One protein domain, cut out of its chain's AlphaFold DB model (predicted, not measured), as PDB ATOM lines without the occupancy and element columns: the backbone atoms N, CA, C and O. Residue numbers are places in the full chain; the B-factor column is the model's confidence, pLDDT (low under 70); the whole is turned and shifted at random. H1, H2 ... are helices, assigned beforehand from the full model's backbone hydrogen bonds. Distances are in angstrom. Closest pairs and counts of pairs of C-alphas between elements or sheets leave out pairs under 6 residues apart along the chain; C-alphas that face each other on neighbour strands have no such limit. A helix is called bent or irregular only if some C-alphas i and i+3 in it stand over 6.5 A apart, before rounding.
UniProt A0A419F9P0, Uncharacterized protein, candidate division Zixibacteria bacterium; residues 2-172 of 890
ATOM      1  N   GLY A   2      -3.903 -26.540 -78.214       76.88
ATOM      2  CA  GLY A   2      -5.041 -26.702 -77.284       76.88
ATOM      3  C   GLY A   2      -4.793 -27.632 -76.083       76.88
ATOM      4  O   GLY A   2      -5.111 -27.268 -74.958       76.88
ATOM      5  N   VAL A   3      -4.132 -28.776 -76.289       79.69
ATOM      6  CA  VAL A   3      -3.782 -29.720 -75.203       79.69
ATOM      7  C   VAL A   3      -2.783 -29.116 -74.205       79.69
ATOM      8  O   VAL A   3      -2.927 -29.291 -73.003       79.69
ATOM      9  N   ILE A   4      -1.797 -28.355 -74.691       79.25
ATOM     10  CA  ILE A   4      -0.771 -27.716 -73.849       79.25
ATOM     11  C   ILE A   4      -1.398 -26.600 -73.005       79.25
ATOM     12  O   ILE A   4      -1.140 -26.516 -71.809       79.25
ATOM     13  N   ILE A   5      -2.274 -25.788 -73.604       79.81
ATOM     14  CA  ILE A   5      -3.024 -24.743 -72.893       79.81
ATOM     15  C   ILE A   5      -3.939 -25.371 -71.829       79.81
ATOM     16  O   ILE A   5      -3.970 -24.894 -70.697       79.81
ATOM     17  N   GLY A   6      -4.617 -26.481 -72.149       81.12
ATOM     18  CA  GLY A   6      -5.441 -27.225 -71.191       81.12
ATOM     19  C   GLY A   6      -4.648 -27.765 -69.997       81.12
ATOM     20  O   GLY A   6      -5.094 -27.633 -68.859       81.12
ATOM     21  N   LEU A   7      -3.444 -28.301 -70.228       83.12
ATOM     22  CA  LEU A   7      -2.556 -28.773 -69.159       83.12
ATOM     23  C   LEU A   7      -2.038 -27.630 -68.274       83.12
ATOM     24  O   LEU A   7      -1.959 -27.791 -67.058       83.12
ATOM     25  N   ILE A   8      -1.729 -26.467 -68.855       84.00
ATOM     26  CA  ILE A   8      -1.306 -25.277 -68.099       84.00
ATOM     27  C   ILE A   8      -2.454 -24.763 -67.223       84.00
ATOM     28  O   ILE A   8      -2.249 -24.509 -66.038       84.00
ATOM     29  N   ILE A   9      -3.669 -24.657 -67.771       84.25
ATOM     30  CA  ILE A   9      -4.856 -24.225 -67.018       84.25
ATOM     31  C   ILE A   9      -5.150 -25.204 -65.875       84.25
ATOM     32  O   ILE A   9      -5.343 -24.771 -64.740       84.25
ATOM     33  N   ALA A  10      -5.115 -26.514 -66.138       83.25
ATOM     34  CA  ALA A  10      -5.282 -27.533 -65.103       83.25
ATOM     35  C   ALA A  10      -4.203 -27.422 -64.010       83.25
ATOM     36  O   ALA A  10      -4.523 -27.475 -62.824       83.25
ATOM     37  N   GLY A  11      -2.941 -27.190 -64.389       87.19
ATOM     38  CA  GLY A  11      -1.837 -26.977 -63.451       87.19
ATOM     39  C   GLY A  11      -2.024 -25.742 -62.563       87.19
ATOM     40  O   GLY A  11      -1.808 -25.821 -61.355       87.19
ATOM     41  N   VAL A  12      -2.487 -24.622 -63.129       89.25
ATOM     42  CA  VAL A  12      -2.794 -23.393 -62.371       89.25
ATOM     43  C   VAL A  12      -3.964 -23.612 -61.410       89.25
ATOM     44  O   VAL A  12      -3.880 -23.197 -60.258       89.25
ATOM     45  N   ILE A  13      -5.027 -24.301 -61.840       87.00
ATOM     46  CA  ILE A  13      -6.179 -24.624 -60.982       87.00
ATOM     47  C   ILE A  13      -5.743 -25.498 -59.799       87.00
ATOM     48  O   ILE A  13      -6.091 -25.194 -58.658       87.00
ATOM     49  N   ILE A  14      -4.938 -26.536 -60.046       87.69
ATOM     50  CA  ILE A  14      -4.400 -27.406 -58.990       87.69
ATOM     51  C   ILE A  14      -3.510 -26.604 -58.030       87.69
ATOM     52  O   ILE A  14      -3.635 -26.749 -56.815       87.69
ATOM     53  N   TYR A  15      -2.646 -25.726 -58.547       88.81
ATOM     54  CA  TYR A  15      -1.772 -24.885 -57.726       88.81
ATOM     55  C   TYR A  15      -2.556 -23.912 -56.832       88.81
ATOM     56  O   TYR A  15      -2.306 -23.845 -55.627       88.81
ATOM     57  N   LEU A  16      -3.540 -23.199 -57.391       89.38
ATOM     58  CA  LEU A  16      -4.404 -22.287 -56.633       89.38
ATOM     59  C   LEU A  16      -5.226 -23.031 -55.576       89.38
ATOM     60  O   LEU A  16      -5.379 -22.537 -54.460       89.38
ATOM     61  N   TYR A  17      -5.702 -24.236 -55.892       89.56
ATOM     62  CA  TYR A  17      -6.386 -25.098 -54.935       89.56
ATOM     63  C   TYR A  17      -5.465 -25.520 -53.778       89.56
ATOM     64  O   TYR A  17      -5.848 -25.394 -52.616       89.56
ATOM     65  N   VAL A  18      -4.227 -25.939 -54.060       88.12
ATOM     66  CA  VAL A  18      -3.239 -26.276 -53.020       88.12
ATOM     67  C   VAL A  18      -2.941 -25.064 -52.130       88.12
ATOM     68  O   VAL A  18      -2.917 -25.202 -50.906       88.12
ATOM     69  N   LEU A  19      -2.784 -23.868 -52.708       90.00
ATOM     70  CA  LEU A  19      -2.614 -22.632 -51.938       90.00
ATOM     71  C   LEU A  19      -3.831 -22.317 -51.060       90.00
ATOM     72  O   LEU A  19      -3.654 -21.934 -49.905       90.00
ATOM     73  N   ALA A  20      -5.050 -22.509 -51.569       87.06
ATOM     74  CA  ALA A  20      -6.276 -22.313 -50.798       87.06
ATOM     75  C   ALA A  20      -6.376 -23.295 -49.618       87.06
ATOM     76  O   ALA A  20      -6.742 -22.892 -48.514       87.06
ATOM     77  N   VAL A  21      -5.985 -24.560 -49.813       88.50
ATOM     78  CA  VAL A  21      -5.925 -25.570 -48.742       88.50
ATOM     79  C   VAL A  21      -4.876 -25.198 -47.688       88.50
ATOM     80  O   VAL A  21      -5.170 -25.237 -46.493       88.50
ATOM     81  N   ILE A  22      -3.674 -24.780 -48.100       87.12
ATOM     82  CA  ILE A  22      -2.622 -24.319 -47.175       87.12
ATOM     83  C   ILE A  22      -3.096 -23.088 -46.391       87.12
ATOM     84  O   ILE A  22      -2.942 -23.030 -45.171       87.12
ATOM     85  N   TRP A  23      -3.715 -22.119 -47.072       90.50
ATOM     86  CA  TRP A  23      -4.267 -20.922 -46.443       90.50
ATOM     87  C   TRP A  23      -5.363 -21.269 -45.426       90.50
ATOM     88  O   TRP A  23      -5.348 -20.746 -44.310       90.50
ATOM     89  N   PHE A  24      -6.259 -22.201 -45.763       88.94
ATOM     90  CA  PHE A  24      -7.304 -22.695 -44.863       88.94
ATOM     91  C   PHE A  24      -6.717 -23.278 -43.568       88.94
ATOM     92  O   PHE A  24      -7.140 -22.886 -42.477       88.94
ATOM     93  N   PHE A  25      -5.720 -24.165 -43.660       87.50
ATOM     94  CA  PHE A  25      -5.101 -24.770 -42.476       87.50
ATOM     95  C   PHE A  25      -4.290 -23.766 -41.642       87.50
ATOM     96  O   PHE A  25      -4.304 -23.856 -40.415       87.50
ATOM     97  N   ASN A  26      -3.641 -22.785 -42.276       84.56
ATOM     98  CA  ASN A  26      -2.842 -21.778 -41.573       84.56
ATOM     99  C   ASN A  26      -3.687 -20.702 -40.880       84.56
ATOM    100  O   ASN A  26      -3.310 -20.232 -39.807       84.56
ATOM    101  N   HIS A  27      -4.810 -20.297 -41.481       84.19
ATOM    102  CA  HIS A  27      -5.562 -19.129 -41.019       84.19
ATOM    103  C   HIS A  27      -6.956 -19.446 -40.493       84.19
ATOM    104  O   HIS A  27      -7.366 -18.808 -39.532       84.19
ATOM    105  N   LEU A  28      -7.690 -20.405 -41.066       82.56
ATOM    106  CA  LEU A  28      -9.090 -20.646 -40.692       82.56
ATOM    107  C   LEU A  28      -9.250 -21.790 -39.683       82.56
ATOM    108  O   LEU A  28     -10.054 -21.680 -38.755       82.56
ATOM    109  N   ALA A  29      -8.454 -22.857 -39.806       82.50
ATOM    110  CA  ALA A  29      -8.571 -24.040 -38.953       82.50
ATOM    111  C   ALA A  29      -8.413 -23.715 -37.454       82.50
ATOM    112  O   ALA A  29      -9.195 -24.196 -36.637       82.50
ATOM    113  N   LEU A  30      -7.470 -22.842 -37.081       80.31
ATOM    114  CA  LEU A  30      -7.224 -22.459 -35.682       80.31
ATOM    115  C   LEU A  30      -8.440 -21.795 -35.006       80.31
ATOM    116  O   LEU A  30      -8.724 -22.083 -33.842       80.31
ATOM    117  N   TYR A  31      -9.198 -20.961 -35.727       83.62
ATOM    118  CA  TYR A  31     -10.429 -20.366 -35.190       83.62
ATOM    119  C   TYR A  31     -11.515 -21.422 -34.960       83.62
ATOM    120  O   TYR A  31     -12.217 -21.371 -33.947       83.62
ATOM    121  N   VAL A  32     -11.608 -22.417 -35.851       80.56
ATOM    122  CA  VAL A  32     -12.522 -23.560 -35.696       80.56
ATOM    123  C   VAL A  32     -12.175 -24.357 -34.434       80.56
ATOM    124  O   VAL A  32     -13.079 -24.689 -33.667       80.56
ATOM    125  N   PHE A  33     -10.886 -24.587 -34.149       78.50
ATOM    126  CA  PHE A  33     -10.441 -25.223 -32.900       78.50
ATOM    127  C   PHE A  33     -10.860 -24.432 -31.649       78.50
ATOM    128  O   PHE A  33     -11.383 -25.023 -30.702       78.50
ATOM    129  N   GLY A  34     -10.676 -23.108 -31.641       76.88
ATOM    130  CA  GLY A  34     -11.030 -22.259 -30.497       76.88
ATOM    131  C   GLY A  34     -12.534 -22.223 -30.199       76.88
ATOM    132  O   GLY A  34     -12.951 -22.437 -29.059       76.88
ATOM    133  N   ILE A  35     -13.361 -22.008 -31.228       80.94
ATOM    134  CA  ILE A  35     -14.827 -21.941 -31.092       80.94
ATOM    135  C   ILE A  35     -15.394 -23.300 -30.675       80.94
ATOM    136  O   ILE A  35     -16.226 -23.383 -29.767       80.94
ATOM    137  N   ALA A  36     -14.920 -24.382 -31.292       78.00
ATOM    138  CA  ALA A  36     -15.385 -25.717 -30.956       78.00
ATOM    139  C   ALA A  36     -14.988 -26.129 -29.533       78.00
ATOM    140  O   ALA A  36     -15.809 -26.720 -28.833       78.00
ATOM    141  N   GLY A  37     -13.790 -25.762 -29.060       75.44
ATOM    142  CA  GLY A  37     -13.370 -25.997 -27.675       75.44
ATOM    143  C   GLY A  37     -14.329 -25.383 -26.644       75.44
ATOM    144  O   GLY A  37     -14.731 -26.059 -25.694       75.44
ATOM    145  N   LEU A  38     -14.771 -24.139 -26.868       80.56
ATOM    146  CA  LEU A  38     -15.797 -23.490 -26.038       80.56
ATOM    147  C   LEU A  38     -17.150 -24.211 -26.128       80.56
ATOM    148  O   LEU A  38     -17.821 -24.394 -25.110       80.56
ATOM    149  N   GLY A  39     -17.522 -24.679 -27.323       83.00
ATOM    150  CA  GLY A  39     -18.723 -25.486 -27.546       83.00
ATOM    151  C   GLY A  39     -18.726 -26.790 -26.738       83.00
ATOM    152  O   GLY A  39     -19.698 -27.075 -26.039       83.00
ATOM    153  N   PHE A  40     -17.627 -27.551 -26.754       82.81
ATOM    154  CA  PHE A  40     -17.491 -28.795 -25.980       82.81
ATOM    155  C   PHE A  40     -17.572 -28.562 -24.466       82.81
ATOM    156  O   PHE A  40     -18.211 -29.340 -23.751       82.81
ATOM    157  N   MET A  41     -16.983 -27.468 -23.973       82.75
ATOM    158  CA  MET A  41     -17.118 -27.067 -22.571       82.75
ATOM    159  C   MET A  41     -18.576 -26.732 -22.221       82.75
ATOM    160  O   MET A  41     -19.082 -27.197 -21.198       82.75
ATOM    161  N   GLY A  42     -19.279 -25.994 -23.087       86.38
ATOM    162  CA  GLY A  42     -20.703 -25.691 -22.926       86.38
ATOM    163  C   GLY A  42     -21.579 -26.946 -22.881       86.38
ATOM    164  O   GLY A  42     -22.432 -27.069 -22.002       86.38
ATOM    165  N   VAL A  43     -21.322 -27.922 -23.760       87.75
ATOM    166  CA  VAL A  43     -22.031 -29.215 -23.779       87.75
ATOM    167  C   VAL A  43     -21.803 -30.000 -22.489       87.75
ATOM    168  O   VAL A  43     -22.752 -30.567 -21.949       87.75
ATOM    169  N   LEU A  44     -20.574 -30.020 -21.958       88.25
ATOM    170  CA  LEU A  44     -20.287 -30.681 -20.683       88.25
ATOM    171  C   LEU A  44     -21.049 -30.027 -19.526       88.25
ATOM    172  O   LEU A  44     -21.672 -30.735 -18.735       88.25
ATOM    173  N   LEU A  45     -21.023 -28.693 -19.433       88.75
ATOM    174  CA  LEU A  45     -21.733 -27.950 -18.387       88.75
ATOM    175  C   LEU A  45     -23.248 -28.163 -18.475       88.75
ATOM    176  O   LEU A  45     -23.890 -28.406 -17.453       88.75
ATOM    177  N   TYR A  46     -23.804 -28.149 -19.687       90.94
ATOM    178  CA  TYR A  46     -25.208 -28.464 -19.931       90.94
ATOM    179  C   TYR A  46     -25.548 -29.899 -19.506       90.94
ATOM    180  O   TYR A  46     -26.498 -30.106 -18.752       90.94
ATOM    181  N   ALA A  47     -24.739 -30.887 -19.907       89.94
ATOM    182  CA  ALA A  47     -24.935 -32.284 -19.526       89.94
ATOM    183  C   ALA A  47     -24.869 -32.479 -18.001       89.94
ATOM    184  O   ALA A  47     -25.678 -33.220 -17.442       89.94
ATOM    185  N   TYR A  48     -23.948 -31.788 -17.320       91.00
ATOM    186  CA  TYR A  48     -23.834 -31.812 -15.861       91.00
ATOM    187  C   TYR A  48     -25.049 -31.171 -15.185       91.00
ATOM    188  O   TYR A  48     -25.644 -31.772 -14.291       91.00
ATOM    189  N   GLY A  49     -25.466 -29.985 -15.642       88.69
ATOM    190  CA  GLY A  49     -26.649 -29.289 -15.134       88.69
ATOM    191  C   GLY A  49     -27.930 -30.104 -15.319       88.69
ATOM    192  O   GLY A  49     -28.709 -30.256 -14.378       88.69
ATOM    193  N   GLN A  50     -28.106 -30.710 -16.495       89.44
ATOM    194  CA  GLN A  50     -29.236 -31.585 -16.791       89.44
ATOM    195  C   GLN A  50     -29.224 -32.841 -15.909       89.44
ATOM    196  O   GLN A  50     -30.253 -33.182 -15.329       89.44
ATOM    197  N   ALA A  51     -28.077 -33.512 -15.757       88.81
ATOM    198  CA  ALA A  51     -27.970 -34.703 -14.916       88.81
ATOM    199  C   ALA A  51     -28.260 -34.397 -13.437       88.81
ATOM    200  O   ALA A  51     -28.975 -35.151 -12.779       88.81
ATOM    201  N   VAL A  52     -27.766 -33.269 -12.917       86.81
ATOM    202  CA  VAL A  52     -28.055 -32.818 -11.548       86.81
ATOM    203  C   VAL A  52     -29.546 -32.507 -11.378       86.81
ATOM    204  O   VAL A  52     -30.161 -32.960 -10.411       86.81
ATOM    205  N   TYR A  53     -30.159 -31.800 -12.332       87.31
ATOM    206  CA  TYR A  53     -31.597 -31.518 -12.322       87.31
ATOM    207  C   TYR A  53     -32.445 -32.801 -12.373       87.31
ATOM    208  O   TYR A  53     -33.400 -32.955 -11.607       87.31
ATOM    209  N   GLU A  54     -32.091 -33.759 -13.233       84.12
ATOM    210  CA  GLU A  54     -32.749 -35.070 -13.316       84.12
ATOM    211  C   GLU A  54     -32.578 -35.883 -12.017       84.12
ATOM    212  O   GLU A  54     -33.508 -36.578 -11.594       84.12
ATOM    213  N   GLY A  55     -31.430 -35.755 -11.344       80.88
ATOM    214  CA  GLY A  55     -31.175 -36.343 -10.028       80.88
ATOM    215  C   GLY A  55     -32.086 -35.772  -8.941       80.88
ATOM    216  O   GLY A  55     -32.789 -36.522  -8.262       80.88
ATOM    217  N   PHE A  56     -32.158 -34.443  -8.814       77.75
ATOM    218  CA  PHE A  56     -33.027 -33.783  -7.829       77.75
ATOM    219  C   PHE A  56     -34.521 -33.985  -8.107       77.75
ATOM    220  O   PHE A  56     -35.306 -34.149  -7.171       77.75
ATOM    221  N   SER A  57     -34.916 -34.038  -9.380       76.38
ATOM    222  CA  SER A  57     -36.298 -34.323  -9.790       76.38
ATOM    223  C   SER A  57     -36.678 -35.806  -9.690       76.38
ATOM    224  O   SER A  57     -37.797 -36.168 -10.049       76.38
ATOM    225  N   ARG A  58     -35.780 -36.664  -9.172       68.19
ATOM    226  CA  ARG A  58     -35.970 -38.120  -9.010       68.19
ATOM    227  C   ARG A  58     -36.300 -38.844 -10.321       68.19
ATOM    228  O   ARG A  58     -36.890 -39.920 -10.299       68.19
ATOM    229  N   LYS A  59     -35.925 -38.251 -11.458       67.75
ATOM    230  CA  LYS A  59     -36.073 -38.848 -12.793       67.75
ATOM    231  C   LYS A  59     -34.952 -39.846 -13.087       67.75
ATOM    232  O   LYS A  59     -35.144 -40.755 -13.891       67.75
ATOM    233  N   LEU A  60     -33.798 -39.704 -12.427       68.38
ATOM    234  CA  LEU A  60     -32.741 -40.713 -12.453       68.38
ATOM    235  C   LEU A  60     -33.129 -41.930 -11.611       68.38
ATOM    236  O   LEU A  60     -33.701 -41.806 -10.526       68.38
ATOM    237  N   LYS A  61     -32.786 -43.119 -12.116       60.09
ATOM    238  CA  LYS A  61     -32.939 -44.396 -11.413       60.09
ATOM    239  C   LYS A  61     -31.978 -44.469 -10.216       60.09
ATOM    240  O   LYS A  61     -31.044 -45.254 -10.240       60.09
ATOM    241  N   ALA A  62     -32.285 -43.781  -9.121       53.69
ATOM    242  CA  ALA A  62     -31.820 -44.231  -7.814       53.69
ATOM    243  C   ALA A  62     -32.692 -45.431  -7.401       53.69
ATOM    244  O   ALA A  62     -33.589 -45.325  -6.564       53.69
ATOM    245  N   SER A  63     -32.470 -46.581  -8.048       49.88
ATOM    246  CA  SER A  63     -33.130 -47.860  -7.765       49.88
ATOM    247  C   SER A  63     -32.572 -48.491  -6.492       49.88
ATOM    248  O   SER A  63     -32.021 -49.591  -6.493       49.88
ATOM    249  N   LEU A  64     -32.698 -47.786  -5.382       53.47
ATOM    250  CA  LEU A  64     -32.812 -48.459  -4.111       53.47
ATOM    251  C   LEU A  64     -34.260 -48.295  -3.709       53.47
ATOM    252  O   LEU A  64     -34.673 -47.188  -3.368       53.47
ATOM    253  N   GLU A  65     -35.007 -49.401  -3.706       57.22
ATOM    254  CA  GLU A  65     -36.098 -49.505  -2.748       57.22
ATOM    255  C   GLU A  65     -35.508 -49.052  -1.414       57.22
ATOM    256  O   GLU A  65     -34.510 -49.598  -0.911       57.22
ATOM    257  N   GLU A  66     -36.026 -47.934  -0.905       68.19
ATOM    258  CA  GLU A  66     -35.774 -47.564   0.469       68.19
ATOM    259  C   GLU A  66     -36.348 -48.729   1.263       68.19
ATOM    260  O   GLU A  66     -37.557 -48.854   1.428       68.19
ATOM    261  N   ALA A  67     -35.456 -49.628   1.666       75.06
ATOM    262  CA  ALA A  67     -35.741 -50.782   2.483       75.06
ATOM    263  C   ALA A  67     -35.088 -50.561   3.855       75.06
ATOM    264  O   ALA A  67     -33.989 -49.986   3.937       75.06
ATOM    265  N   PRO A  68     -35.744 -50.987   4.943       80.69
ATOM    266  CA  PRO A  68     -35.107 -51.068   6.249       80.69
ATOM    267  C   PRO A  68     -33.859 -51.957   6.168       80.69
ATOM    268  O   PRO A  68     -33.884 -53.007   5.530       80.69
ATOM    269  N   ILE A  69     -32.755 -51.542   6.794       78.94
ATOM    270  CA  ILE A  69     -31.484 -52.283   6.724       78.94
ATOM    271  C   ILE A  69     -31.179 -52.903   8.093       78.94
ATOM    272  O   ILE A  69     -31.013 -52.153   9.059       78.94
ATOM    273  N   PRO A  70     -31.032 -54.241   8.191       78.75
ATOM    274  CA  PRO A  70     -30.626 -54.906   9.426       78.75
ATOM    275  C   PRO A  70     -29.298 -54.352   9.986       78.75
ATOM    276  O   PRO A  70     -28.417 -53.949   9.221       78.75
ATOM    277  N   PRO A  71     -29.105 -54.322  11.319       81.44
ATOM    278  CA  PRO A  71     -29.909 -54.993  12.346       81.44
ATOM    279  C   PRO A  71     -31.048 -54.149  12.948       81.44
ATOM    280  O   PRO A  71     -31.703 -54.610  13.879       81.44
ATOM    281  N   GLU A  72     -31.271 -52.914  12.488       87.62
ATOM    282  CA  GLU A  72     -32.303 -52.027  13.043       87.62
ATOM    283  C   GLU A  72     -33.532 -51.976  12.119       87.62
ATOM    284  O   GLU A  72     -33.360 -51.878  10.906       87.62
ATOM    285  N   PRO A  73     -34.770 -51.949  12.651       90.75
ATOM    286  CA  PRO A  73     -35.989 -51.821  11.843       90.75
ATOM    287  C   PRO A  73     -36.193 -50.370  11.354       90.75
ATOM    288  O   PRO A  73     -37.174 -49.701  11.687       90.75
ATOM    289  N   ALA A  74     -35.206 -49.821  10.639       89.75
ATOM    290  CA  ALA A  74     -35.130 -48.412  10.263       89.75
ATOM    291  C   ALA A  74     -34.412 -48.174   8.930       89.75
ATOM    292  O   ALA A  74     -33.539 -48.937   8.512       89.75
ATOM    293  N   TYR A  75     -34.726 -47.037   8.314       89.25
ATOM    294  CA  TYR A  75     -34.047 -46.560   7.111       89.25
ATOM    295  C   TYR A  75     -32.732 -45.857   7.458       89.25
ATOM    296  O   TYR A  75     -32.638 -45.137   8.458       89.25
ATOM    297  N   LYS A  76     -31.705 -46.026   6.614       88.12
ATOM    298  CA  LYS A  76     -30.492 -45.202   6.702       88.12
ATOM    299  C   LYS A  76     -30.793 -43.781   6.227       88.12
ATOM    300  O   LYS A  76     -31.500 -43.580   5.246       88.12
ATOM    301  N   ASN A  77     -30.245 -42.803   6.936       87.94
ATOM    302  CA  ASN A  77     -30.345 -41.398   6.572       87.94
ATOM    303  C   ASN A  77     -29.573 -41.129   5.261       87.94
ATOM    304  O   ASN A  77     -28.572 -41.793   4.980       87.94
ATOM    305  N   TYR A  78     -30.060 -40.162   4.476       86.81
ATOM    306  CA  TYR A  78     -29.582 -39.810   3.135       86.81
ATOM    307  C   TYR A  78     -28.050 -39.744   3.017       86.81
ATOM    308  O   TYR A  78     -27.467 -40.444   2.186       86.81
ATOM    309  N   PHE A  79     -27.401 -38.990   3.910       87.94
ATOM    310  CA  PHE A  79     -25.954 -38.739   3.889       87.94
ATOM    311  C   PHE A  79     -25.098 -39.991   4.132       87.94
ATOM    312  O   PHE A  79     -23.927 -40.025   3.789       87.94
ATOM    313  N   PHE A  80     -25.660 -41.051   4.714       86.44
ATOM    314  CA  PHE A  80     -24.908 -42.273   5.027       86.44
ATOM    315  C   PHE A  80     -25.138 -43.397   4.017       86.44
ATOM    316  O   PHE A  80     -24.686 -44.524   4.240       86.44
ATOM    317  N   ARG A  81     -25.895 -43.129   2.946       85.38
ATOM    318  CA  ARG A  81     -26.179 -44.123   1.910       85.38
ATOM    319  C   ARG A  81     -26.517 -43.486   0.567       85.38
ATOM    320  O   ARG A  81     -25.727 -43.596  -0.359       85.38
ATOM    321  N   LYS A  82     -27.693 -42.861   0.467       85.31
ATOM    322  CA  LYS A  82     -28.305 -42.459  -0.808       85.31
ATOM    323  C   LYS A  82     -27.472 -41.417  -1.561       85.31
ATOM    324  O   LYS A  82     -27.333 -41.549  -2.766       85.31
ATOM    325  N   ALA A  83     -26.812 -40.504  -0.848       87.50
ATOM    326  CA  ALA A  83     -25.942 -39.485  -1.443       87.50
ATOM    327  C   ALA A  83     -24.862 -40.053  -2.393       87.50
ATOM    328  O   ALA A  83     -24.584 -39.468  -3.433       87.50
ATOM    329  N   TYR A  84     -24.274 -41.212  -2.068       87.88
ATOM    330  CA  TYR A  84     -23.242 -41.837  -2.905       87.88
ATOM    331  C   TYR A  84     -23.810 -42.492  -4.169       87.88
ATOM    332  O   TYR A  84     -23.148 -42.504  -5.203       87.88
ATOM    333  N   TYR A  85     -25.027 -43.035  -4.082       86.44
ATOM    334  CA  TYR A  85     -25.714 -43.624  -5.230       86.44
ATOM    335  C   TYR A  85     -26.209 -42.536  -6.182       86.44
ATOM    336  O   TYR A  85     -25.925 -42.616  -7.370       86.44
ATOM    337  N   ASP A  86     -26.821 -41.474  -5.647       87.25
ATOM    338  CA  ASP A  86     -27.249 -40.321  -6.442       87.25
ATOM    339  C   ASP A  86     -26.051 -39.693  -7.185       87.25
ATOM    340  O   ASP A  86     -26.152 -39.390  -8.371       87.25
ATOM    341  N   TYR A  87     -24.885 -39.572  -6.533       90.19
ATOM    342  CA  TYR A  87     -23.642 -39.139  -7.189       90.19
ATOM    343  C   TYR A  87     -23.249 -40.052  -8.363       90.19
ATOM    344  O   TYR A  87     -22.963 -39.563  -9.458       90.19
ATOM    345  N   ALA A  88     -23.244 -41.372  -8.155       89.88
ATOM    346  CA  ALA A  88     -22.876 -42.331  -9.193       89.88
ATOM    347  C   ALA A  88     -23.842 -42.289 -10.391       89.88
ATOM    348  O   ALA A  88     -23.397 -42.330 -11.541       89.88
ATOM    349  N   ASP A  89     -25.144 -42.152 -10.131       88.56
ATOM    350  CA  ASP A  89     -26.173 -42.044 -11.168       88.56
ATOM    351  C   ASP A  89     -26.041 -40.743 -11.968       88.56
ATOM    352  O   ASP A  89     -26.142 -40.771 -13.197       88.56
ATOM    353  N   ILE A  90     -25.740 -39.621 -11.302       90.44
ATOM    354  CA  ILE A  90     -25.470 -38.337 -11.962       90.44
ATOM    355  C   ILE A  90     -24.259 -38.470 -12.889       90.44
ATOM    356  O   ILE A  90     -24.372 -38.167 -14.074       90.44
ATOM    357  N   VAL A  91     -23.121 -38.981 -12.404       91.38
ATOM    358  CA  VAL A  91     -21.911 -39.138 -13.234       91.38
ATOM    359  C   VAL A  91     -22.177 -40.054 -14.431       91.38
ATOM    360  O   VAL A  91     -21.819 -39.719 -15.562       91.38
ATOM    361  N   LYS A  92     -22.874 -41.177 -14.219       91.00
ATOM    362  CA  LYS A  92     -23.270 -42.089 -15.300       91.00
ATOM    363  C   LYS A  92     -24.153 -41.392 -16.336       91.00
ATOM    364  O   LYS A  92     -23.969 -41.605 -17.535       91.00
ATOM    365  N   ARG A  93     -25.089 -40.547 -15.898       90.81
ATOM    366  CA  ARG A  93     -25.951 -39.774 -16.795       90.81
ATOM    367  C   ARG A  93     -25.164 -38.744 -17.604       90.81
ATOM    368  O   ARG A  93     -25.395 -38.645 -18.806       90.81
ATOM    369  N   VAL A  94     -24.214 -38.035 -16.991       91.94
ATOM    370  CA  VAL A  94     -23.348 -37.079 -17.706       91.94
ATOM    371  C   VAL A  94     -22.549 -37.785 -18.799       91.94
ATOM    372  O   VAL A  94     -22.483 -37.288 -19.923       91.94
ATOM    373  N   VAL A  95     -22.002 -38.969 -18.508       91.44
ATOM    374  CA  VAL A  95     -21.303 -39.798 -19.502       91.44
ATOM    375  C   VAL A  95     -22.234 -40.141 -20.669       91.44
ATOM    376  O   VAL A  95     -21.881 -39.902 -21.821       91.44
ATOM    377  N   GLN A  96     -23.443 -40.637 -20.390       90.88
ATOM    378  CA  GLN A  96     -24.423 -40.983 -21.427       90.88
ATOM    379  C   GLN A  96     -24.801 -39.786 -22.308       90.88
ATOM    380  O   GLN A  96     -24.827 -39.914 -23.531       90.88
ATOM    381  N   LEU A  97     -25.068 -38.625 -21.699       89.81
ATOM    382  CA  LEU A  97     -25.381 -37.396 -22.430       89.81
ATOM    383  C   LEU A  97     -24.189 -36.940 -23.281       89.81
ATOM    384  O   LEU A  97     -24.377 -36.553 -24.429       89.81
ATOM    385  N   SER A  98     -22.963 -37.030 -22.763       87.88
ATOM    386  CA  SER A  98     -21.751 -36.633 -23.495       87.88
ATOM    387  C   SER A  98     -21.505 -37.526 -24.718       87.88
ATOM    388  O   SER A  98     -21.270 -37.019 -25.813       87.88
ATOM    389  N   PHE A  99     -21.656 -38.849 -24.572       88.38
ATOM    390  CA  PHE A  99     -21.569 -39.787 -25.698       88.38
ATOM    391  C   PHE A  99     -22.665 -39.561 -26.746       88.38
ATOM    392  O   PHE A  99     -22.385 -39.649 -27.942       88.38
ATOM    393  N   ALA A 100     -23.897 -39.258 -26.324       88.56
ATOM    394  CA  ALA A 100     -25.000 -38.982 -27.244       88.56
ATOM    395  C   ALA A 100     -24.723 -37.740 -28.106       88.56
ATOM    396  O   ALA A 100     -24.787 -37.832 -29.331       88.56
ATOM    397  N   HIS A 101     -24.333 -36.616 -27.489       86.50
ATOM    398  CA  HIS A 101     -23.975 -35.392 -28.219       86.50
ATOM    399  C   HIS A 101     -22.819 -35.623 -29.187       86.50
ATOM    400  O   HIS A 101     -22.854 -35.187 -30.335       86.50
ATOM    401  N   GLY A 102     -21.807 -36.351 -28.737       85.44
ATOM    402  CA  GLY A 102     -20.643 -36.640 -29.543       85.44
ATOM    403  C   GLY A 102     -20.925 -37.543 -30.751       85.44
ATOM    404  O   GLY A 102     -20.404 -37.298 -31.839       85.44
ATOM    405  N   LYS A 103     -21.818 -38.533 -30.604       86.94
ATOM    406  CA  LYS A 103     -22.322 -39.329 -31.735       86.94
ATOM    407  C   LYS A 103     -23.056 -38.444 -32.741       86.94
ATOM    408  O   LYS A 103     -22.811 -38.568 -33.937       86.94
ATOM    409  N   THR A 104     -23.908 -37.536 -32.263       86.94
ATOM    410  CA  THR A 104     -24.600 -36.563 -33.113       86.94
ATOM    411  C   THR A 104     -23.590 -35.709 -33.886       86.94
ATOM    412  O   THR A 104     -23.662 -35.649 -35.111       86.94
ATOM    413  N   MET A 105     -22.584 -35.133 -33.224       85.62
ATOM    414  CA  MET A 105     -21.538 -34.336 -33.887       85.62
ATOM    415  C   MET A 105     -20.774 -35.123 -34.962       85.62
ATOM    416  O   MET A 105     -20.552 -34.602 -36.052       85.62
ATOM    417  N   ALA A 106     -20.428 -36.387 -34.699       85.75
ATOM    418  CA  ALA A 106     -19.775 -37.246 -35.687       85.75
ATOM    419  C   ALA A 106     -20.671 -37.515 -36.910       85.75
ATOM    420  O   ALA A 106     -20.192 -37.459 -38.041       85.75
ATOM    421  N   THR A 107     -21.974 -37.749 -36.703       87.12
ATOM    422  CA  THR A 107     -22.923 -37.930 -37.815       87.12
ATOM    423  C   THR A 107     -23.089 -36.664 -38.655       87.12
ATOM    424  O   THR A 107     -23.067 -36.755 -39.877       87.12
ATOM    425  N   TRP A 108     -23.167 -35.483 -38.029       85.06
ATOM    426  CA  TRP A 108     -23.219 -34.208 -38.756       85.06
ATOM    427  C   TRP A 108     -21.936 -33.952 -39.554       85.06
ATOM    428  O   TRP A 108     -22.007 -33.511 -40.697       85.06
ATOM    429  N   ASN A 109     -20.767 -34.279 -38.993       87.25
ATOM    430  CA  ASN A 109     -19.496 -34.131 -39.700       87.25
ATOM    431  C   ASN A 109     -19.409 -35.042 -40.938       87.25
ATOM    432  O   ASN A 109     -18.961 -34.609 -41.995       87.25
ATOM    433  N   LEU A 110     -19.893 -36.285 -40.834       85.88
ATOM    434  CA  LEU A 110     -19.986 -37.200 -41.977       85.88
ATOM    435  C   LEU A 110     -20.952 -36.688 -43.056       85.88
ATOM    436  O   LEU A 110     -20.633 -36.778 -44.237       85.88
ATOM    437  N   MET A 111     -22.095 -36.114 -42.669       84.38
ATOM    438  CA  MET A 111     -23.033 -35.506 -43.625       84.38
ATOM    439  C   MET A 111     -22.413 -34.308 -44.362       84.38
ATOM    440  O   MET A 111     -22.629 -34.150 -45.563       84.38
ATOM    441  N   LEU A 112     -21.605 -33.491 -43.676       84.06
ATOM    442  CA  LEU A 112     -20.925 -32.330 -44.264       84.06
ATOM    443  C   LEU A 112     -19.881 -32.707 -45.324       84.06
ATOM    444  O   LEU A 112     -19.722 -31.960 -46.287       84.06
ATOM    445  N   LEU A 113     -19.215 -33.861 -45.192       83.62
ATOM    446  CA  LEU A 113     -18.246 -34.356 -46.184       83.62
ATOM    447  C   LEU A 113     -18.868 -34.524 -47.583       83.62
ATOM    448  O   LEU A 113     -18.184 -34.374 -48.593       83.62
ATOM    449  N   TYR A 114     -20.171 -34.787 -47.649       82.38
ATOM    450  CA  TYR A 114     -20.904 -34.969 -48.902       82.38
ATOM    451  C   TYR A 114     -21.949 -33.875 -49.147       82.38
ATOM    452  O   TYR A 114     -22.769 -34.020 -50.044       82.38
ATOM    453  N   LEU A 115     -21.964 -32.795 -48.349       78.69
ATOM    454  CA  LEU A 115     -23.007 -31.750 -48.369       78.69
ATOM    455  C   LEU A 115     -24.448 -32.308 -48.283       78.69
ATOM    456  O   LEU A 115     -25.391 -31.668 -48.740       78.69
ATOM    457  N   GLY A 116     -24.625 -33.505 -47.710       71.50
ATOM    458  CA  GLY A 116     -25.906 -34.220 -47.699       71.50
ATOM    459  C   GLY A 116     -26.394 -34.706 -49.073       71.50
ATOM    460  O   GLY A 116     -27.581 -34.979 -49.214       71.50
ATOM    461  N   MET A 117     -25.518 -34.782 -50.082       74.75
ATOM    462  CA  MET A 117     -25.834 -35.280 -51.424       74.75
ATOM    463  C   MET A 117     -25.696 -36.807 -51.507       74.75
ATOM    464  O   MET A 117     -24.645 -37.361 -51.180       74.75
ATOM    465  N   ASP A 118     -26.732 -37.470 -52.023       73.12
ATOM    466  CA  ASP A 118     -26.776 -38.932 -52.184       73.12
ATOM    467  C   ASP A 118     -26.428 -39.417 -53.606       73.12
ATOM    468  O   ASP A 118     -26.250 -40.619 -53.804       73.12
ATOM    469  N   ASP A 119     -26.241 -38.507 -54.565       77.06
ATOM    470  CA  ASP A 119     -25.944 -38.804 -55.975       77.06
ATOM    471  C   ASP A 119     -24.431 -38.976 -56.239       77.06
ATOM    472  O   ASP A 119     -23.626 -38.088 -55.942       77.06
ATOM    473  N   ASP A 120     -24.034 -40.130 -56.784       74.75
ATOM    474  CA  ASP A 120     -22.633 -40.520 -56.987       74.75
ATOM    475  C   ASP A 120     -21.895 -39.654 -58.025       74.75
ATOM    476  O   ASP A 120     -20.679 -39.466 -57.902       74.75
ATOM    477  N   ASP A 121     -22.611 -39.032 -58.968       73.31
ATOM    478  CA  ASP A 121     -22.004 -38.242 -60.050       73.31
ATOM    479  C   ASP A 121     -21.451 -36.882 -59.574       73.31
ATOM    480  O   ASP A 121     -20.533 -36.321 -60.183       73.31
ATOM    481  N   VAL A 122     -21.951 -36.366 -58.445       73.88
ATOM    482  CA  VAL A 122     -21.552 -35.067 -57.858       73.88
ATOM    483  C   VAL A 122     -20.827 -35.193 -56.512       73.88
ATOM    484  O   VAL A 122     -20.164 -34.245 -56.076       73.88
ATOM    485  N   LYS A 123     -20.870 -36.371 -55.872       78.00
ATOM    486  CA  LYS A 123     -20.207 -36.643 -54.579       78.00
ATOM    487  C   LYS A 123     -18.711 -36.354 -54.584       78.00
ATOM    488  O   LYS A 123     -18.188 -35.834 -53.599       78.00
ATOM    489  N   TRP A 124     -18.013 -36.679 -55.671       76.50
ATOM    490  CA  TRP A 124     -16.565 -36.467 -55.759       76.50
ATOM    491  C   TRP A 124     -16.201 -34.972 -55.775       76.50
ATOM    492  O   TRP A 124     -15.188 -34.587 -55.193       76.50
ATOM    493  N   VAL A 125     -17.055 -34.117 -56.355       78.44
ATOM    494  CA  VAL A 125     -16.873 -32.655 -56.364       78.44
ATOM    495  C   VAL A 125     -17.078 -32.083 -54.964       78.44
ATOM    496  O   VAL A 125     -16.245 -31.313 -54.485       78.44
ATOM    497  N   ALA A 126     -18.152 -32.495 -54.281       80.06
ATOM    498  CA  ALA A 126     -18.418 -32.095 -52.900       80.06
ATOM    499  C   ALA A 126     -17.264 -32.502 -51.971       80.06
ATOM    500  O   ALA A 126     -16.795 -31.687 -51.178       80.06
ATOM    501  N   TRP A 127     -16.746 -33.722 -52.131       83.94
ATOM    502  CA  TRP A 127     -15.626 -34.238 -51.348       83.94
ATOM    503  C   TRP A 127     -14.345 -33.411 -51.521       83.94
ATOM    504  O   TRP A 127     -13.725 -33.058 -50.519       83.94
ATOM    505  N   ILE A 128     -13.966 -33.043 -52.755       83.19
ATOM    506  CA  ILE A 128     -12.759 -32.233 -53.029       83.19
ATOM    507  C   ILE A 128     -12.803 -30.886 -52.292       83.19
ATOM    508  O   ILE A 128     -11.775 -30.404 -51.819       83.19
ATOM    509  N   VAL A 129     -13.985 -30.287 -52.154       83.25
ATOM    510  CA  VAL A 129     -14.140 -28.987 -51.489       83.25
ATOM    511  C   VAL A 129     -14.197 -29.126 -49.964       83.25
ATOM    512  O   VAL A 129     -13.664 -28.278 -49.248       83.25
ATOM    513  N   THR A 130     -14.827 -30.179 -49.441       85.81
ATOM    514  CA  THR A 130     -15.160 -30.283 -48.010       85.81
ATOM    515  C   THR A 130     -14.192 -31.136 -47.194       85.81
ATOM    516  O   THR A 130     -14.169 -30.990 -45.968       85.81
ATOM    517  N   TRP A 131     -13.351 -31.983 -47.805       87.75
ATOM    518  CA  TRP A 131     -12.426 -32.842 -47.049       87.75
ATOM    519  C   TRP A 131     -11.479 -32.078 -46.094       87.75
ATOM    520  O   TRP A 131     -11.255 -32.598 -44.995       87.75
ATOM    521  N   PRO A 132     -10.971 -30.852 -46.384       88.19
ATOM    522  CA  PRO A 132     -10.132 -30.123 -45.428       88.19
ATOM    523  C   PRO A 132     -10.926 -29.701 -44.185       88.19
ATOM    524  O   PRO A 132     -10.428 -29.772 -43.055       88.19
ATOM    525  N   VAL A 133     -12.193 -29.317 -44.383       85.19
ATOM    526  CA  VAL A 133     -13.135 -28.972 -43.310       85.19
ATOM    527  C   VAL A 133     -13.478 -30.216 -42.493       85.19
ATOM    528  O   VAL A 133     -13.393 -30.177 -41.269       85.19
ATOM    529  N   PHE A 134     -13.777 -31.338 -43.149       87.50
ATOM    530  CA  PHE A 134     -14.063 -32.614 -42.494       87.50
ATOM    531  C   PHE A 134     -12.900 -33.112 -41.630       87.50
ATOM    532  O   PHE A 134     -13.123 -33.551 -40.498       87.50
ATOM    533  N   LEU A 135     -11.657 -33.039 -42.123       88.44
ATOM    534  CA  LEU A 135     -10.478 -33.422 -41.341       88.44
ATOM    535  C   LEU A 135     -10.275 -32.498 -40.141       88.44
ATOM    536  O   LEU A 135     -10.009 -32.979 -39.040       88.44
ATOM    537  N   THR A 136     -10.457 -31.191 -40.336       86.00
ATOM    538  CA  THR A 136     -10.352 -30.206 -39.252       86.00
ATOM    539  C   THR A 136     -11.406 -30.468 -38.180       86.00
ATOM    540  O   THR A 136     -11.065 -30.591 -37.010       86.00
ATOM    541  N   LEU A 137     -12.672 -30.650 -38.563       85.75
ATOM    542  CA  LEU A 137     -13.760 -30.965 -37.635       85.75
ATOM    543  C   LEU A 137     -13.575 -32.330 -36.961       85.75
ATOM    544  O   LEU A 137     -13.840 -32.451 -35.770       85.75
ATOM    545  N   SER A 138     -13.061 -33.340 -37.665       87.44
ATOM    546  CA  SER A 138     -12.743 -34.648 -37.073       87.44
ATOM    547  C   SER A 138     -11.652 -34.534 -36.007       87.44
ATOM    548  O   SER A 138     -11.806 -35.063 -34.906       87.44
ATOM    549  N   ALA A 139     -10.571 -33.807 -36.306       87.44
ATOM    550  CA  ALA A 139      -9.490 -33.548 -35.359       87.44
ATOM    551  C   ALA A 139      -9.985 -32.747 -34.143       87.44
ATOM    552  O   ALA A 139      -9.660 -33.082 -33.006       87.44
ATOM    553  N   VAL A 140     -10.829 -31.740 -34.378       87.06
ATOM    554  CA  VAL A 140     -11.492 -30.941 -33.341       87.06
ATOM    555  C   VAL A 140     -12.409 -31.790 -32.465       87.06
ATOM    556  O   VAL A 140     -12.373 -31.649 -31.247       87.06
ATOM    557  N   ILE A 141     -13.212 -32.684 -33.048       86.50
ATOM    558  CA  ILE A 141     -14.099 -33.582 -32.305       86.50
ATOM    559  C   ILE A 141     -13.267 -34.512 -31.420       86.50
ATOM    560  O   ILE A 141     -13.532 -34.606 -30.225       86.50
ATOM    561  N   LEU A 142     -12.222 -35.146 -31.963       86.81
ATOM    562  CA  LEU A 142     -11.339 -36.036 -31.201       86.81
ATOM    563  C   LEU A 142     -10.627 -35.303 -30.054       86.81
ATOM    564  O   LEU A 142     -10.644 -35.775 -28.914       86.81
ATOM    565  N   ALA A 143     -10.043 -34.133 -30.329       85.56
ATOM    566  CA  ALA A 143      -9.388 -33.308 -29.317       85.56
ATOM    567  C   ALA A 143     -10.385 -32.789 -28.264       85.56
ATOM    568  O   ALA A 143     -10.098 -32.814 -27.066       85.56
ATOM    569  N   GLY A 144     -11.579 -32.379 -28.698       85.44
ATOM    570  CA  GLY A 144     -12.672 -31.917 -27.849       85.44
ATOM    571  C   GLY A 144     -13.183 -33.008 -26.914       85.44
ATOM    572  O   GLY A 144     -13.331 -32.763 -25.720       85.44
ATOM    573  N   PHE A 145     -13.357 -34.235 -27.406       85.75
ATOM    574  CA  PHE A 145     -13.701 -35.392 -26.580       85.75
ATOM    575  C   PHE A 145     -12.619 -35.729 -25.557       85.75
ATOM    576  O   PHE A 145     -12.942 -36.015 -24.403       85.75
ATOM    577  N   ALA A 146     -11.343 -35.687 -25.950       86.62
ATOM    578  CA  ALA A 146     -10.238 -35.923 -25.025       86.62
ATOM    579  C   ALA A 146     -10.217 -34.864 -23.908       86.62
ATOM    580  O   ALA A 146     -10.160 -35.208 -22.725       86.62
ATOM    581  N   ALA A 147     -10.358 -33.583 -24.264       86.19
ATOM    582  CA  ALA A 147     -10.455 -32.485 -23.303       86.19
ATOM    583  C   ALA A 147     -11.701 -32.610 -22.407       86.19
ATOM    584  O   ALA A 147     -11.617 -32.441 -21.189       86.19
ATOM    585  N   GLN A 148     -12.847 -32.975 -22.982       85.62
ATOM    586  CA  GLN A 148     -14.095 -33.195 -22.256       85.62
ATOM    587  C   GLN A 148     -13.985 -34.367 -21.275       85.62
ATOM    588  O   GLN A 148     -14.502 -34.264 -20.167       85.62
ATOM    589  N   ALA A 149     -13.296 -35.453 -21.634       87.94
ATOM    590  CA  ALA A 149     -13.055 -36.581 -20.737       87.94
ATOM    591  C   ALA A 149     -12.208 -36.166 -19.523       87.94
ATOM    592  O   ALA A 149     -12.541 -36.522 -18.391       87.94
ATOM    593  N   VAL A 150     -11.162 -35.359 -19.737       89.56
ATOM    594  CA  VAL A 150     -10.350 -34.796 -18.646       89.56
ATOM    595  C   VAL A 150     -11.198 -33.889 -17.752       89.56
ATOM    596  O   VAL A 150     -11.228 -34.080 -16.535       89.56
ATOM    597  N   LEU A 151     -11.941 -32.944 -18.336       88.88
ATOM    598  CA  LEU A 151     -12.817 -32.045 -17.580       88.88
ATOM    599  C   LEU A 151     -13.899 -32.816 -16.819       88.88
ATOM    600  O   LEU A 151     -14.142 -32.527 -15.653       88.88
ATOM    601  N   LEU A 152     -14.506 -33.839 -17.420       90.50
ATOM    602  CA  LEU A 152     -15.490 -34.692 -16.759       90.50
ATOM    603  C   LEU A 152     -14.917 -35.337 -15.494       90.50
ATOM    604  O   LEU A 152     -15.596 -35.352 -14.466       90.50
ATOM    605  N   VAL A 153     -13.681 -35.849 -15.545       91.88
ATOM    606  CA  VAL A 153     -13.007 -36.398 -14.359       91.88
ATOM    607  C   VAL A 153     -12.820 -35.304 -13.311       91.88
ATOM    608  O   VAL A 153     -13.180 -35.521 -12.156       91.88
ATOM    609  N   VAL A 154     -12.342 -34.117 -13.697       90.56
ATOM    610  CA  VAL A 154     -12.148 -32.980 -12.778       90.56
ATOM    611  C   VAL A 154     -13.462 -32.566 -12.102       90.56
ATOM    612  O   VAL A 154     -13.528 -32.514 -10.874       90.56
ATOM    613  N   PHE A 155     -14.532 -32.341 -12.869       89.81
ATOM    614  CA  PHE A 155     -15.852 -31.978 -12.340       89.81
ATOM    615  C   PHE A 155     -16.450 -33.087 -11.466       89.81
ATOM    616  O   PHE A 155     -17.045 -32.803 -10.427       89.81
ATOM    617  N   SER A 156     -16.266 -34.358 -11.839       91.06
ATOM    618  CA  SER A 156     -16.733 -35.496 -11.037       91.06
ATOM    619  C   SER A 156     -15.978 -35.605  -9.714       91.06
ATOM    620  O   SER A 156     -16.607 -35.780  -8.675       91.06
ATOM    621  N   LEU A 157     -14.653 -35.420  -9.712       92.50
ATOM    622  CA  LEU A 157     -13.853 -35.377  -8.484       92.50
ATOM    623  C   LEU A 157     -14.253 -34.200  -7.586       92.50
ATOM    624  O   LEU A 157     -14.366 -34.372  -6.373       92.50
ATOM    625  N   PHE A 158     -14.521 -33.031  -8.169       90.50
ATOM    626  CA  PHE A 158     -15.009 -31.869  -7.430       90.50
ATOM    627  C   PHE A 158     -16.390 -32.122  -6.800       90.50
ATOM    628  O   PHE A 158     -16.591 -31.874  -5.612       90.50
ATOM    629  N   HIS A 159     -17.334 -32.699  -7.547       90.56
ATOM    630  CA  HIS A 159     -18.641 -33.080  -7.011       90.56
ATOM    631  C   HIS A 159     -18.522 -34.170  -5.930       90.56
ATOM    632  O   HIS A 159     -19.166 -34.072  -4.884       90.56
ATOM    633  N   LEU A 160     -17.646 -35.163  -6.116       91.75
ATOM    634  CA  LEU A 160     -17.363 -36.172  -5.095       91.75
ATOM    635  C   LEU A 160     -16.834 -35.530  -3.810       91.75
ATOM    636  O   LEU A 160     -17.273 -35.901  -2.722       91.75
ATOM    637  N   LEU A 161     -15.925 -34.557  -3.923       91.50
ATOM    638  CA  LEU A 161     -15.402 -33.808  -2.783       91.50
ATOM    639  C   LEU A 161     -16.519 -33.081  -2.024       91.50
ATOM    640  O   LEU A 161     -16.544 -33.133  -0.792       91.50
ATOM    641  N   ILE A 162     -17.469 -32.458  -2.729       89.19
ATOM    642  CA  ILE A 162     -18.650 -31.834  -2.115       89.19
ATOM    643  C   ILE A 162     -19.473 -32.886  -1.358       89.19
ATOM    644  O   ILE A 162     -19.735 -32.721  -0.164       89.19
ATOM    645  N   VAL A 163     -19.835 -33.998  -2.009       89.69
ATOM    646  CA  VAL A 163     -20.641 -35.071  -1.397       89.69
ATOM    647  C   VAL A 163     -19.952 -35.633  -0.152       89.69
ATOM    648  O   VAL A 163     -20.565 -35.718   0.913       89.69
ATOM    649  N   VAL A 164     -18.661 -35.965  -0.242       89.81
ATOM    650  CA  VAL A 164     -17.875 -36.486   0.886       89.81
ATOM    651  C   VAL A 164     -17.784 -35.466   2.021       89.81
ATOM    652  O   VAL A 164     -17.919 -35.857   3.182       89.81
ATOM    653  N   SER A 165     -17.619 -34.176   1.718       86.38
ATOM    654  CA  SER A 165     -17.587 -33.102   2.720       86.38
ATOM    655  C   SER A 165     -18.899 -33.012   3.506       86.38
ATOM    656  O   SER A 165     -18.879 -33.036   4.739       86.38
ATOM    657  N   PHE A 166     -20.052 -33.006   2.826       88.44
ATOM    658  CA  PHE A 166     -21.366 -32.992   3.485       88.44
ATOM    659  C   PHE A 166     -21.618 -34.260   4.313       88.44
ATOM    660  O   PHE A 166     -22.074 -34.179   5.457       88.44
ATOM    661  N   CYS A 167     -21.281 -35.436   3.777       89.31
ATOM    662  CA  CYS A 167     -21.423 -36.707   4.493       89.31
ATOM    663  C   CYS A 167     -20.515 -36.779   5.733       89.31
ATOM    664  O   CYS A 167     -20.934 -37.260   6.791       89.31
ATOM    665  N   THR A 168     -19.296 -36.247   5.637       88.38
ATOM    666  CA  THR A 168     -18.362 -36.147   6.766       88.38
ATOM    667  C   THR A 168     -18.891 -35.177   7.820       88.38
ATOM    668  O   THR A 168     -18.938 -35.532   8.997       88.38
ATOM    669  N   GLY A 169     -19.388 -34.003   7.419       85.62
ATOM    670  CA  GLY A 169     -20.040 -33.055   8.325       85.62
ATOM    671  C   GLY A 169     -21.224 -33.677   9.073       85.62
ATOM    672  O   GLY A 169     -21.313 -33.574  10.296       85.62
ATOM    673  N   ALA A 170     -22.082 -34.428   8.376       88.06
ATOM    674  CA  ALA A 170     -23.183 -35.175   8.986       88.06
ATOM    675  C   ALA A 170     -22.705 -36.204  10.035       88.06
ATOM    676  O   ALA A 170     -23.323 -36.349  11.096       88.06
ATOM    677  N   TYR A 171     -21.593 -36.902   9.772       88.69
ATOM    678  CA  TYR A 171     -20.975 -37.819  10.734       88.69
ATOM    679  C   TYR A 171     -20.422 -37.080  11.960       88.69
ATOM    680  O   TYR A 171     -20.658 -37.510  13.092       88.69
ATOM    681  N   LEU A 172     -19.742 -35.949  11.753       87.38
ATOM    682  CA  LEU A 172     -19.197 -35.115  12.826       87.38
ATOM    683  C   LEU A 172     -20.300 -34.550  13.726       87.38
ATOM    684  O   LEU A 172     -20.171 -34.617  14.945       87.38
TER     685      LEU A 172
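Overview. This is residues 2 to 172 of the 890 residues of an uncharacterized protein of candidate division Zixibacteria bacterium (UniProt A0A419F9P0). Three long helices lie side by side as a slender, loosely fanned bundle made of H1b, H2 and H3b, and the first arm of the longest helix, H1a, runs on past one end of it, where residues 2 to 16 stick out. At that same end the short arm H3a turns across the line of the bundle, and at the other end a long loop, residues 57 to 81, joins H1 to H2. The printed part has 171 residues with three named helices, H1, H2 and H3 along the chain, and no named strand; the class is all helix. The whole is extended, with a radius of gyration of the C-alphas of 25.7 A, and its C-alphas span 98 by 32 by 20 A, a rod.

Arrangement. H1, residues 2 to 56, was assigned as one helix by its hydrogen bonds but is bent, with C-alphas 26 and 29 6.7 A apart; its arms H1a, residues 2 to 26, and H1b, residues 29 to 56, stand at a steep tilt of 48 degrees. H1b forms an up and down bundle, each member running against the one before it, with H2, residues 82 to 113, and H3b, residues 132 to 172. Residues 43 to 55 of H1b touch H2 in a helical hairpin, closest at the C-alphas of Ala 51 and Ile 90, 5.3 A, opposite ways at 35.1 degrees, only just a steep tilt. H1b touches residues 136 to 152 of H3b, closest at the C-alphas of Phe 33 and Val 140, 5.8 A, the same way at a shallow tilt of 34 degrees, only just short of steep. H2 and H3b touch at a shallow tilt of 7 degrees, opposite ways, with the C-alphas of Leu 113 and Phe 134 closest at 5.8 A. H1a and H3b only just touch, with 3 pairs of C-alphas within 8 A, the closest being Val 21 and Pro 132 at 7.0 A. H3, residues 120 to 172, was likewise assigned as one helix but is bent, with C-alphas 129 and 132 7.4 A apart; its arm H3a, residues 120 to 129, is irregular, with C-alphas 121 and 124 7.2 A apart, and stands only just about perpendicular to H3b, at 71 degrees. H3a is close to H2 but not clearly touching, with the C-alphas of Leu 113 and Trp 127 closest at 5.8 A, and is apart from H1a and H1b. In H1a, H1b, H2 and H3b every O i to N i+4 pair is within hydrogen-bond range, and in H3a 4 of 6 are.

Along the chain. H1a begins at C-alpha 2, (-5.041, -26.702, -77.284), and measures 36.1 A; H1b measures 40.8 A. H2 measures 47.2 A and ends at C-alpha 113, (-18.246, -34.356, -46.184). H3a measures 15.3 A, and H3b, 59.2 A, ends at C-alpha 172, (-19.197, -35.115, 12.826).

Size, cuts and confidence. The two C-alphas farthest apart are those of Gly 2 and Glu 72, 97.7 A. The printed part has no cut; the link from H1 to H2 is long, 25 residues, and that from H2 to H3 is short, 6 residues. Mean pLDDT of the printed part is 84.2, and residues 58 to 66 are under 70.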